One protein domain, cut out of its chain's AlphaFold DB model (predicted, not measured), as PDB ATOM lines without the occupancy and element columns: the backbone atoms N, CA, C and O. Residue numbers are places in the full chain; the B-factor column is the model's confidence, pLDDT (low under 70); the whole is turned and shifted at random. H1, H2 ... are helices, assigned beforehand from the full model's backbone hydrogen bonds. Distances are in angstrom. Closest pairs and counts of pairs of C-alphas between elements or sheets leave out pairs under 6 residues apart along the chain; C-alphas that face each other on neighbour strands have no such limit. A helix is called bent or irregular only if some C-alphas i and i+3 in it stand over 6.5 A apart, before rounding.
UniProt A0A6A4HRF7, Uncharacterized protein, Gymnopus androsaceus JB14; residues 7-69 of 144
ATOM      1  N   THR A   7      51.936   8.359   9.420       70.81
ATOM      2  CA  THR A   7      50.725   8.842  10.097       70.81
ATOM      3  C   THR A   7      50.438  10.318   9.806       70.81
ATOM      4  O   THR A   7      49.290  10.677   9.568       70.81
ATOM      5  N   LEU A   8      51.470  11.172   9.800       72.19
ATOM      6  CA  LEU A   8      51.329  12.604   9.505       72.19
ATOM      7  C   LEU A   8      50.946  12.828   8.035       72.19
ATOM      8  O   LEU A   8      50.033  13.600   7.749       72.19
ATOM      9  N   SER A   9      51.592  12.107   7.114       76.62
ATOM     10  CA  SER A   9      51.260  12.140   5.683       76.62
ATOM     11  C   SER A   9      49.818  11.691   5.423       76.62
ATOM     12  O   SER A   9      49.068  12.386   4.744       76.62
ATOM     13  N   GLU A  10      49.389  10.576   6.022       72.50
ATOM     14  CA  GLU A  10      48.026  10.049   5.869       72.50
ATOM     15  C   GLU A  10      46.958  10.995   6.442       72.50
ATOM     16  O   GLU A  10      45.875  11.123   5.868       72.50
ATOM     17  N   GLN A  11      47.239  11.665   7.563       72.38
ATOM     18  CA  GLN A  11      46.322  12.643   8.151       72.38
ATOM     19  C   GLN A  11      46.144  13.861   7.236       72.38
ATOM     20  O   GLN A  11      45.012  14.258   6.953       72.38
ATOM     21  N   LEU A  12      47.250  14.425   6.744       76.62
ATOM     22  CA  LEU A  12      47.224  15.594   5.867       76.62
ATOM     23  C   LEU A  12      46.640  15.270   4.485       76.62
ATOM     24  O   LEU A  12      45.933  16.104   3.923       76.62
ATOM     25  N   TYR A  13      46.837  14.048   3.978       79.19
ATOM     26  CA  TYR A  13      46.193  13.572   2.750       79.19
ATOM     27  C   TYR A  13      44.670  13.626   2.846       79.19
ATOM     28  O   TYR A  13      44.011  14.127   1.938       79.19
ATOM     29  N   ARG A  14      44.100  13.135   3.954       73.69
ATOM     30  CA  ARG A  14      42.644  13.137   4.166       73.69
ATOM     31  C   ARG A  14      42.099  14.560   4.188       73.69
ATOM     32  O   ARG A  14      41.142  14.856   3.485       73.69
ATOM     33  N   GLN A  15      42.764  15.451   4.920       72.25
ATOM     34  CA  GLN A  15      42.380  16.860   4.981       72.25
ATOM     35  C   GLN A  15      42.460  17.534   3.603       72.25
ATOM     36  O   GLN A  15      41.526  18.223   3.201       72.25
ATOM     37  N   TYR A  16      43.536  17.295   2.850       80.50
ATOM     38  CA  TYR A  16      43.679  17.763   1.472       80.50
ATOM     39  C   TYR A  16      42.551  17.250   0.569       80.50
ATOM     40  O   TYR A  16      41.933  18.032  -0.156       80.50
ATOM     41  N   HIS A  17      42.286  15.944   0.613       75.19
ATOM     42  CA  HIS A  17      41.301  15.290  -0.235       75.19
ATOM     43  C   HIS A  17      39.891  15.825   0.042       75.19
ATOM     44  O   HIS A  17      39.151  16.097  -0.902       75.19
ATOM     45  N   ASP A  18      39.537  16.044   1.309       73.62
ATOM     46  CA  ASP A  18      38.246  16.610   1.705       73.62
ATOM     47  C   ASP A  18      38.090  18.059   1.212       73.62
ATOM     48  O   ASP A  18      37.068  18.401   0.611       73.62
ATOM     49  N   VAL A  19      39.122  18.897   1.391       72.50
ATOM     50  CA  VAL A  19      39.137  20.288   0.899       72.50
ATOM     51  C   VAL A  19      39.001  20.328  -0.624       72.50
ATOM     52  O   VAL A  19      38.163  21.055  -1.155       72.50
ATOM     53  N   GLN A  20      39.801  19.545  -1.350       74.12
ATOM     54  CA  GLN A  20      39.771  19.539  -2.813       74.12
ATOM     55  C   GLN A  20      38.488  18.941  -3.377       74.12
ATOM     56  O   GLN A  20      37.979  19.466  -4.361       74.12
ATOM     57  N   SER A  21      37.935  17.897  -2.756       73.88
ATOM     58  CA  SER A  21      36.645  17.335  -3.174       73.88
ATOM     59  C   SER A  21      35.537  18.375  -3.023       73.88
ATOM     60  O   SER A  21      34.778  18.600  -3.964       73.88
ATOM     61  N   LEU A  22      35.514  19.105  -1.900       70.31
ATOM     62  CA  LEU A  22      34.573  20.203  -1.689       70.31
ATOM     63  C   LEU A  22      34.742  21.307  -2.745       70.31
ATOM     64  O   LEU A  22      33.757  21.754  -3.331       70.31
ATOM     65  N   ILE A  23      35.971  21.748  -3.016       70.25
ATOM     66  CA  ILE A  23      36.251  22.789  -4.020       70.25
ATOM     67  C   ILE A  23      35.861  22.320  -5.430       70.25
ATOM     68  O   ILE A  23      35.274  23.087  -6.200       70.25
ATOM     69  N   TYR A  24      36.162  21.071  -5.776       70.31
ATOM     70  CA  TYR A  24      35.845  20.477  -7.072       70.31
ATOM     71  C   TYR A  24      34.329  20.396  -7.291       70.31
ATOM     72  O   TYR A  24      33.829  20.857  -8.318       70.31
ATOM     73  N   GLU A  25      33.587  19.887  -6.306       69.44
ATOM     74  CA  GLU A  25      32.128  19.749  -6.379       69.44
ATOM     75  C   GLU A  25      31.407  21.103  -6.349       69.44
ATOM     76  O   GLU A  25      30.490  21.339  -7.138       69.44
ATOM     77  N   THR A  26      31.827  22.008  -5.462       62.44
ATOM     78  CA  THR A  26      31.090  23.251  -5.178       62.44
ATOM     79  C   THR A  26      31.455  24.372  -6.145       62.44
ATOM     80  O   THR A  26      30.587  25.120  -6.594       62.44
ATOM     81  N   CYS A  27      32.735  24.491  -6.499       62.62
ATOM     82  CA  CYS A  27      33.246  25.603  -7.301       62.62
ATOM     83  C   CYS A  27      33.551  25.207  -8.753       62.62
ATOM     84  O   CYS A  27      33.989  26.060  -9.524       62.62
ATOM     85  N   LYS A  28      33.352  23.930  -9.135       61.56
ATOM     86  CA  LYS A  28      33.764  23.363 -10.438       61.56
ATOM     87  C   LYS A  28      35.203  23.734 -10.808       61.56
ATOM     88  O   LYS A  28      35.527  23.973 -11.976       61.56
ATOM     89  N   TYR A  29      36.062  23.845  -9.796       58.28
ATOM     90  CA  TYR A  29      37.452  24.228  -9.982       58.28
ATOM     91  C   TYR A  29      38.190  23.095 -10.709       58.28
ATOM     92  O   TYR A  29      37.909  21.918 -10.501       58.28
ATOM     93  N   ARG A  30      39.114  23.439 -11.611       53.94
ATOM     94  CA  ARG A  30      39.635  22.527 -12.653       53.94
ATOM     95  C   ARG A  30      40.521  21.361 -12.169       53.94
ATOM     96  O   ARG A  30      40.937  20.567 -13.008       53.94
ATOM     97  N   GLY A  31      40.835  21.245 -10.880       65.31
ATOM     98  CA  GLY A  31      41.741  20.215 -10.360       65.31
ATOM     99  C   GLY A  31      40.992  19.056  -9.713       65.31
ATOM    100  O   GLY A  31      40.277  19.268  -8.741       65.31
ATOM    101  N   LYS A  32      41.166  17.832 -10.229       73.94
ATOM    102  CA  LYS A  32      40.769  16.613  -9.504       73.94
ATOM    103  C   LYS A  32      41.676  16.433  -8.268       73.94
ATOM    104  O   LYS A  32      42.854  16.790  -8.360       73.94
ATOM    105  N   PRO A  33      41.182  15.864  -7.154       77.62
ATOM    106  CA  PRO A  33      42.041  15.471  -6.039       77.62
ATOM    107  C   PRO A  33      43.138  14.493  -6.493       77.62
ATOM    108  O   PRO A  33      42.896  13.663  -7.375       77.62
ATOM    109  N   LEU A  34      44.326  14.581  -5.885       82.75
ATOM    110  CA  LEU A  34      45.420  13.628  -6.112       82.75
ATOM    111  C   LEU A  34      45.024  12.208  -5.675       82.75
ATOM    112  O   LEU A  34      44.422  12.012  -4.610       82.75
ATOM    113  N   THR A  35      45.419  11.206  -6.463       83.69
ATOM    114  CA  THR A  35      45.349   9.802  -6.031       83.69
ATOM    115  C   THR A  35      46.347   9.529  -4.899       83.69
ATOM    116  O   THR A  35      47.283  10.309  -4.698       83.69
ATOM    117  N   PRO A  36      46.199   8.419  -4.151       79.00
ATOM    118  CA  PRO A  36      47.179   8.034  -3.138       79.00
ATOM    119  C   PRO A  36      48.606   7.889  -3.689       79.00
ATOM    120  O   PRO A  36      49.556   8.292  -3.020       79.00
ATOM    121  N   GLU A  37      48.782   7.361  -4.907       84.19
ATOM    122  CA  GLU A  37      50.111   7.258  -5.525       84.19
ATOM    123  C   GLU A  37      50.677   8.632  -5.900       84.19
ATOM    124  O   GLU A  37      51.852   8.909  -5.656       84.19
ATOM    125  N   GLU A  38      49.849   9.512  -6.472       87.81
ATOM    126  CA  GLU A  38      50.248  10.883  -6.805       87.81
ATOM    127  C   GLU A  38      50.624  11.670  -5.537       87.81
ATOM    128  O   GLU A  38      51.615  12.401  -5.537       87.81
ATOM    129  N   TRP A  39      49.886  11.469  -4.442       87.19
ATOM    130  CA  TRP A  39      50.185  12.044  -3.133       87.19
ATOM    131  C   TRP A  39      51.526  11.569  -2.580       87.19
ATOM    132  O   TRP A  39      52.333  12.393  -2.153       87.19
ATOM    133  N   GLN A  40      51.785  10.260  -2.592       84.56
ATOM    134  CA  GLN A  40      53.038   9.723  -2.065       84.56
ATOM    135  C   GLN A  40      54.238  10.271  -2.842       84.56
ATOM    136  O   GLN A  40      55.173  10.785  -2.234       84.56
ATOM    137  N   ASN A  41      54.157  10.263  -4.175       88.19
ATOM    138  CA  ASN A  41      55.186  10.860  -5.021       88.19
ATOM    139  C   ASN A  41      55.384  12.346  -4.696       88.19
ATOM    140  O   ASN A  41      56.515  12.811  -4.627       88.19
ATOM    141  N   PHE A  42      54.301  13.094  -4.473       88.00
ATOM    142  CA  PHE A  42      54.361  14.509  -4.110       88.00
ATOM    143  C   PHE A  42      55.063  14.746  -2.762       88.00
ATOM    144  O   PHE A  42      55.915  15.629  -2.659       88.00
ATOM    145  N   VAL A  43      54.736  13.947  -1.742       86.62
ATOM    146  CA  VAL A  43      55.344  14.014  -0.402       86.62
ATOM    147  C   VAL A  43      56.840  13.713  -0.460       86.62
ATOM    148  O   VAL A  43      57.618  14.370   0.227       86.62
ATOM    149  N   ASP A  44      57.255  12.767  -1.305       86.69
ATOM    150  CA  ASP A  44      58.657  12.356  -1.445       86.69
ATOM    151  C   ASP A  44      59.567  13.485  -1.967       86.69
ATOM    152  O   ASP A  44      60.779  13.463  -1.741       86.69
ATOM    153  N   PHE A  45      59.001  14.516  -2.607       86.31
ATOM    154  CA  PHE A  45      59.746  15.708  -3.024       86.31
ATOM    155  C   PHE A  45      60.003  16.706  -1.893       86.31
ATOM    156  O   PHE A  45      60.699  17.698  -2.120       86.31
ATOM    157  N   TYR A  46      59.465  16.488  -0.692       87.06
ATOM    158  CA  TYR A  46      59.631  17.419   0.412       87.06
ATOM    159  C   TYR A  46      61.058  17.373   0.995       87.06
ATOM    160  O   TYR A  46      61.445  16.374   1.606       87.06
ATOM    161  N   PRO A  47      61.858  18.454   0.882       81.88
ATOM    162  CA  PRO A  47      63.253  18.436   1.324       81.88
ATOM    163  C   PRO A  47      63.431  18.875   2.789       81.88
ATOM    164  O   PRO A  47      64.559  18.932   3.280       81.88
ATOM    165  N   GLY A  48      62.345  19.265   3.465       84.94
ATOM    166  CA  GLY A  48      62.377  19.971   4.744       84.94
ATOM    167  C   GLY A  48      62.260  19.081   5.981       84.94
ATOM    168  O   GLY A  48      62.372  17.851   5.940       84.94
ATOM    169  N   ARG A  49      62.051  19.737   7.123       83.69
ATOM    170  CA  ARG A  49      61.869  19.076   8.418       83.69
ATOM    171  C   ARG A  49      60.396  18.718   8.636       83.69
ATOM    172  O   ARG A  49      59.537  19.435   8.138       83.69
ATOM    173  N   PRO A  50      60.065  17.653   9.382       76.62
ATOM    174  CA  PRO A  50      58.675  17.230   9.543       76.62
ATOM    175  C   PRO A  50      57.755  18.304  10.136       76.62
ATOM    176  O   PRO A  50      56.574  18.338   9.805       76.62
ATOM    177  N   GLU A  51      58.286  19.197  10.971       78.12
ATOM    178  CA  GLU A  51      57.528  20.269  11.626       78.12
ATOM    179  C   GLU A  51      57.072  21.356  10.640       78.12
ATOM    180  O   GLU A  51      56.040  21.989  10.849       78.12
ATOM    181  N   ASP A  52      57.806  21.535   9.540       83.69
ATOM    182  CA  ASP A  52      57.517  22.530   8.503       83.69
ATOM    183  C   ASP A  52      56.657  21.944   7.362       83.69
ATOM    184  O   ASP A  52      56.344  22.632   6.382       83.69
ATOM    185  N   PHE A  53      56.304  20.657   7.449       81.88
ATOM    186  CA  PHE A  53      55.701  19.899   6.353       81.88
ATOM    187  C   PHE A  53      54.303  20.400   5.989       81.88
ATOM    188  O   PHE A  53      54.017  20.627   4.817       81.88
ATOM    189  N   GLU A  54      53.450  20.629   6.985       80.94
ATOM    190  CA  GLU A  54      52.076  21.084   6.767       80.94
ATOM    191  C   GLU A  54      52.032  22.476   6.112       80.94
ATOM    192  O   GLU A  54      51.333  22.692   5.123       80.94
ATOM    193  N   ALA A  55      52.840  23.416   6.609       81.69
ATOM    194  CA  ALA A  55      52.916  24.763   6.049       81.69
ATOM    195  C   ALA A  55      53.431  24.757   4.600       81.69
ATOM    196  O   ALA A  55      52.917  25.484   3.744       81.69
ATOM    197  N   TRP A  56      54.435  23.922   4.308       88.19
ATOM    198  CA  TRP A  56      54.923  23.725   2.945       88.19
ATOM    199  C   TRP A  56      53.849  23.128   2.035       88.19
ATOM    200  O   TRP A  56      53.642  23.636   0.934       88.19
ATOM    201  N   LEU A  57      53.160  22.087   2.501       86.12
ATOM    202  CA  LEU A  57      52.155  21.346   1.750       86.12
ATOM    203  C   LEU A  57      51.054  22.276   1.237       86.12
ATOM    204  O   LEU A  57      50.767  22.306   0.040       86.12
ATOM    205  N   TRP A  58      50.471  23.077   2.131       83.19
ATOM    206  CA  TRP A  58      49.379  23.975   1.768       83.19
ATOM    207  C   TRP A  58      49.801  25.040   0.759       83.19
ATOM    208  O   TRP A  58      49.071  25.327  -0.193       83.19
ATOM    209  N   LYS A  59      51.022  25.558   0.916       83.94
ATOM    210  CA  LYS A  59      51.619  26.495  -0.032       83.94
ATOM    211  C   LYS A  59      51.866  25.845  -1.395       83.94
ATOM    212  O   LYS A  59      51.544  26.439  -2.417       83.94
ATOM    213  N   ALA A  60      52.431  24.640  -1.422       86.00
ATOM    214  CA  ALA A  60      52.784  23.937  -2.652       86.00
ATOM    215  C   ALA A  60      51.548  23.510  -3.463       86.00
ATOM    216  O   ALA A  60      51.580  23.517  -4.692       86.00
ATOM    217  N   LEU A  61      50.439  23.210  -2.786       82.56
ATOM    218  CA  LEU A  61      49.162  22.866  -3.412       82.56
ATOM    219  C   LEU A  61      48.314  24.087  -3.802       82.56
ATOM    220  O   LEU A  61      47.222  23.913  -4.342       82.56
ATOM    221  N   ASN A  62      48.801  25.311  -3.555       79.19
ATOM    222  CA  ASN A  62      48.075  26.566  -3.786       79.19
ATOM    223  C   ASN A  62      46.667  26.572  -3.169       79.19
ATOM    224  O   ASN A  62      45.735  27.144  -3.738       79.19
ATOM    225  N   ILE A  63      46.495  25.923  -2.015       72.50
ATOM    226  CA  ILE A  63      45.222  25.949  -1.296       72.50
ATOM    227  C   ILE A  63      45.190  27.249  -0.487       72.50
ATOM    228  O   ILE A  63      46.074  27.442   0.351       72.50
ATOM    229  N   PRO A  64      44.218  28.154  -0.724       67.62
ATOM    230  CA  PRO A  64      44.090  29.373   0.065       67.62
ATOM    231  C   PRO A  64      43.985  29.018   1.550       67.62
ATOM    232  O   PRO A  64      43.235  28.112   1.918       67.62
ATOM    233  N   VAL A  65      44.720  29.721   2.414       62.53
ATOM    234  CA  VAL A  65      44.721  29.455   3.865       62.53
ATOM    235  C   VAL A  65      43.315  29.617   4.452       62.53
ATOM    236  O   VAL A  65      42.925  28.922   5.385       62.53
ATOM    237  N   GLU A  66      42.505  30.468   3.835       62.44
ATOM    238  CA  GLU A  66      41.099  30.692   4.150       62.44
ATOM    239  C   GLU A  66      40.241  29.439   3.907       62.44
ATOM    240  O   GLU A  66      39.251  29.233   4.603       62.44
ATOM    241  N   MET A  67      40.632  28.574   2.962       60.84
ATOM    242  CA  MET A  67      39.991  27.274   2.712       60.84
ATOM    243  C   MET A  67      40.497  26.171   3.647       60.84
ATOM    244  O   MET A  67      39.806  25.171   3.836       60.84
ATOM    245  N   LEU A  68      41.667  26.355   4.269       57.06
ATOM    246  CA  LEU A  68      42.142  25.493   5.361       57.06
ATOM    247  C   LEU A  68      41.342  25.719   6.641       57.06
ATOM    248  O   LEU A  68      41.285  24.841   7.502       57.06
ATOM    249  N   TYR A  69      40.669  26.866   6.739       55.16
ATOM    250  CA  TYR A  69      39.617  27.103   7.711       55.16
ATOM    251  C   TYR A  69      38.342  26.360   7.284       55.16
ATOM    252  O   TYR A  69      37.287  26.954   7.056       55.16
TER     253      TYR A  69
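What this domain is: This is residues 7 to 69 of the 144 residues of an uncharacterized protein of Gymnopus androsaceus JB14 (UniProt A0A6A4HRF7). One long helix, H1, lies along the longest axis, with the shorter H2 crossing it steeply on one side of its first half, H3 running nearly alongside that half on another side, and the short H4 beside it farther along. The four helices are loosely gathered, and no two of them clearly touch. The printed part has 63 residues, with four named helices in the order H1, H2, H3, H4 and no named strand: the class is all helix. The whole is compact, with a radius of gyration of the C-alphas of 11.6 A and spans of 34 by 25 by 18 A.

How they stand to each other: Begin at H1, residues 7 to 27. Look at Tyr 13 and Trp 39, the closest C-alphas of H1 and H2, residues 36 to 44, at 7.3 A: the two helices are close but not clearly touching, at a steep tilt of 59 degrees, opposite ways. H3, residues 50 to 60, is close to H1 but not clearly touching, with C-alphas 12 and 54 closest at 7.4 A; it runs the same way at a shallow tilt of 17 degrees. H4, residues 65 to 68, is close to H1 but not clearly touching, with C-alphas 19 and 67 closest at 7.3 A. H2 and H3 are only just apart, at 8.3 A; H2 and H4 are apart. Every O i to N i+4 pair is within hydrogen-bond range in H1 and H2, 5 of 7 are in H3, and H4 is too short for such a pair.

Where its parts are: Find C-alpha 7 at (50.725, 8.842, 10.097); from there H1 runs 29.8 A to C-alpha 27 at (33.246, 25.603, -7.301). H2 spans 12.4 A from Pro 36 to Asp 44. H3 spans 15.1 A from Pro 50 to Ala 60 and is irregular, with C-alphas 51 and 54 at 7.3 A. H4 runs 5.0 A from Val 65 to C-alpha 68 at (42.142, 25.493, 5.361).

The domain as a whole: The two C-alphas farthest apart, those of Lys 28 and Arg 49, are 34.1 A apart. The printed part has no cut. The link from H1 to H2 is short, and the links from H2 to H3 and from H3 to H4 are tight. Look at the B-factor column: the mean pLDDT of the printed part is 76.0, and residues 25 to 31 and 64 to 69 are under 70.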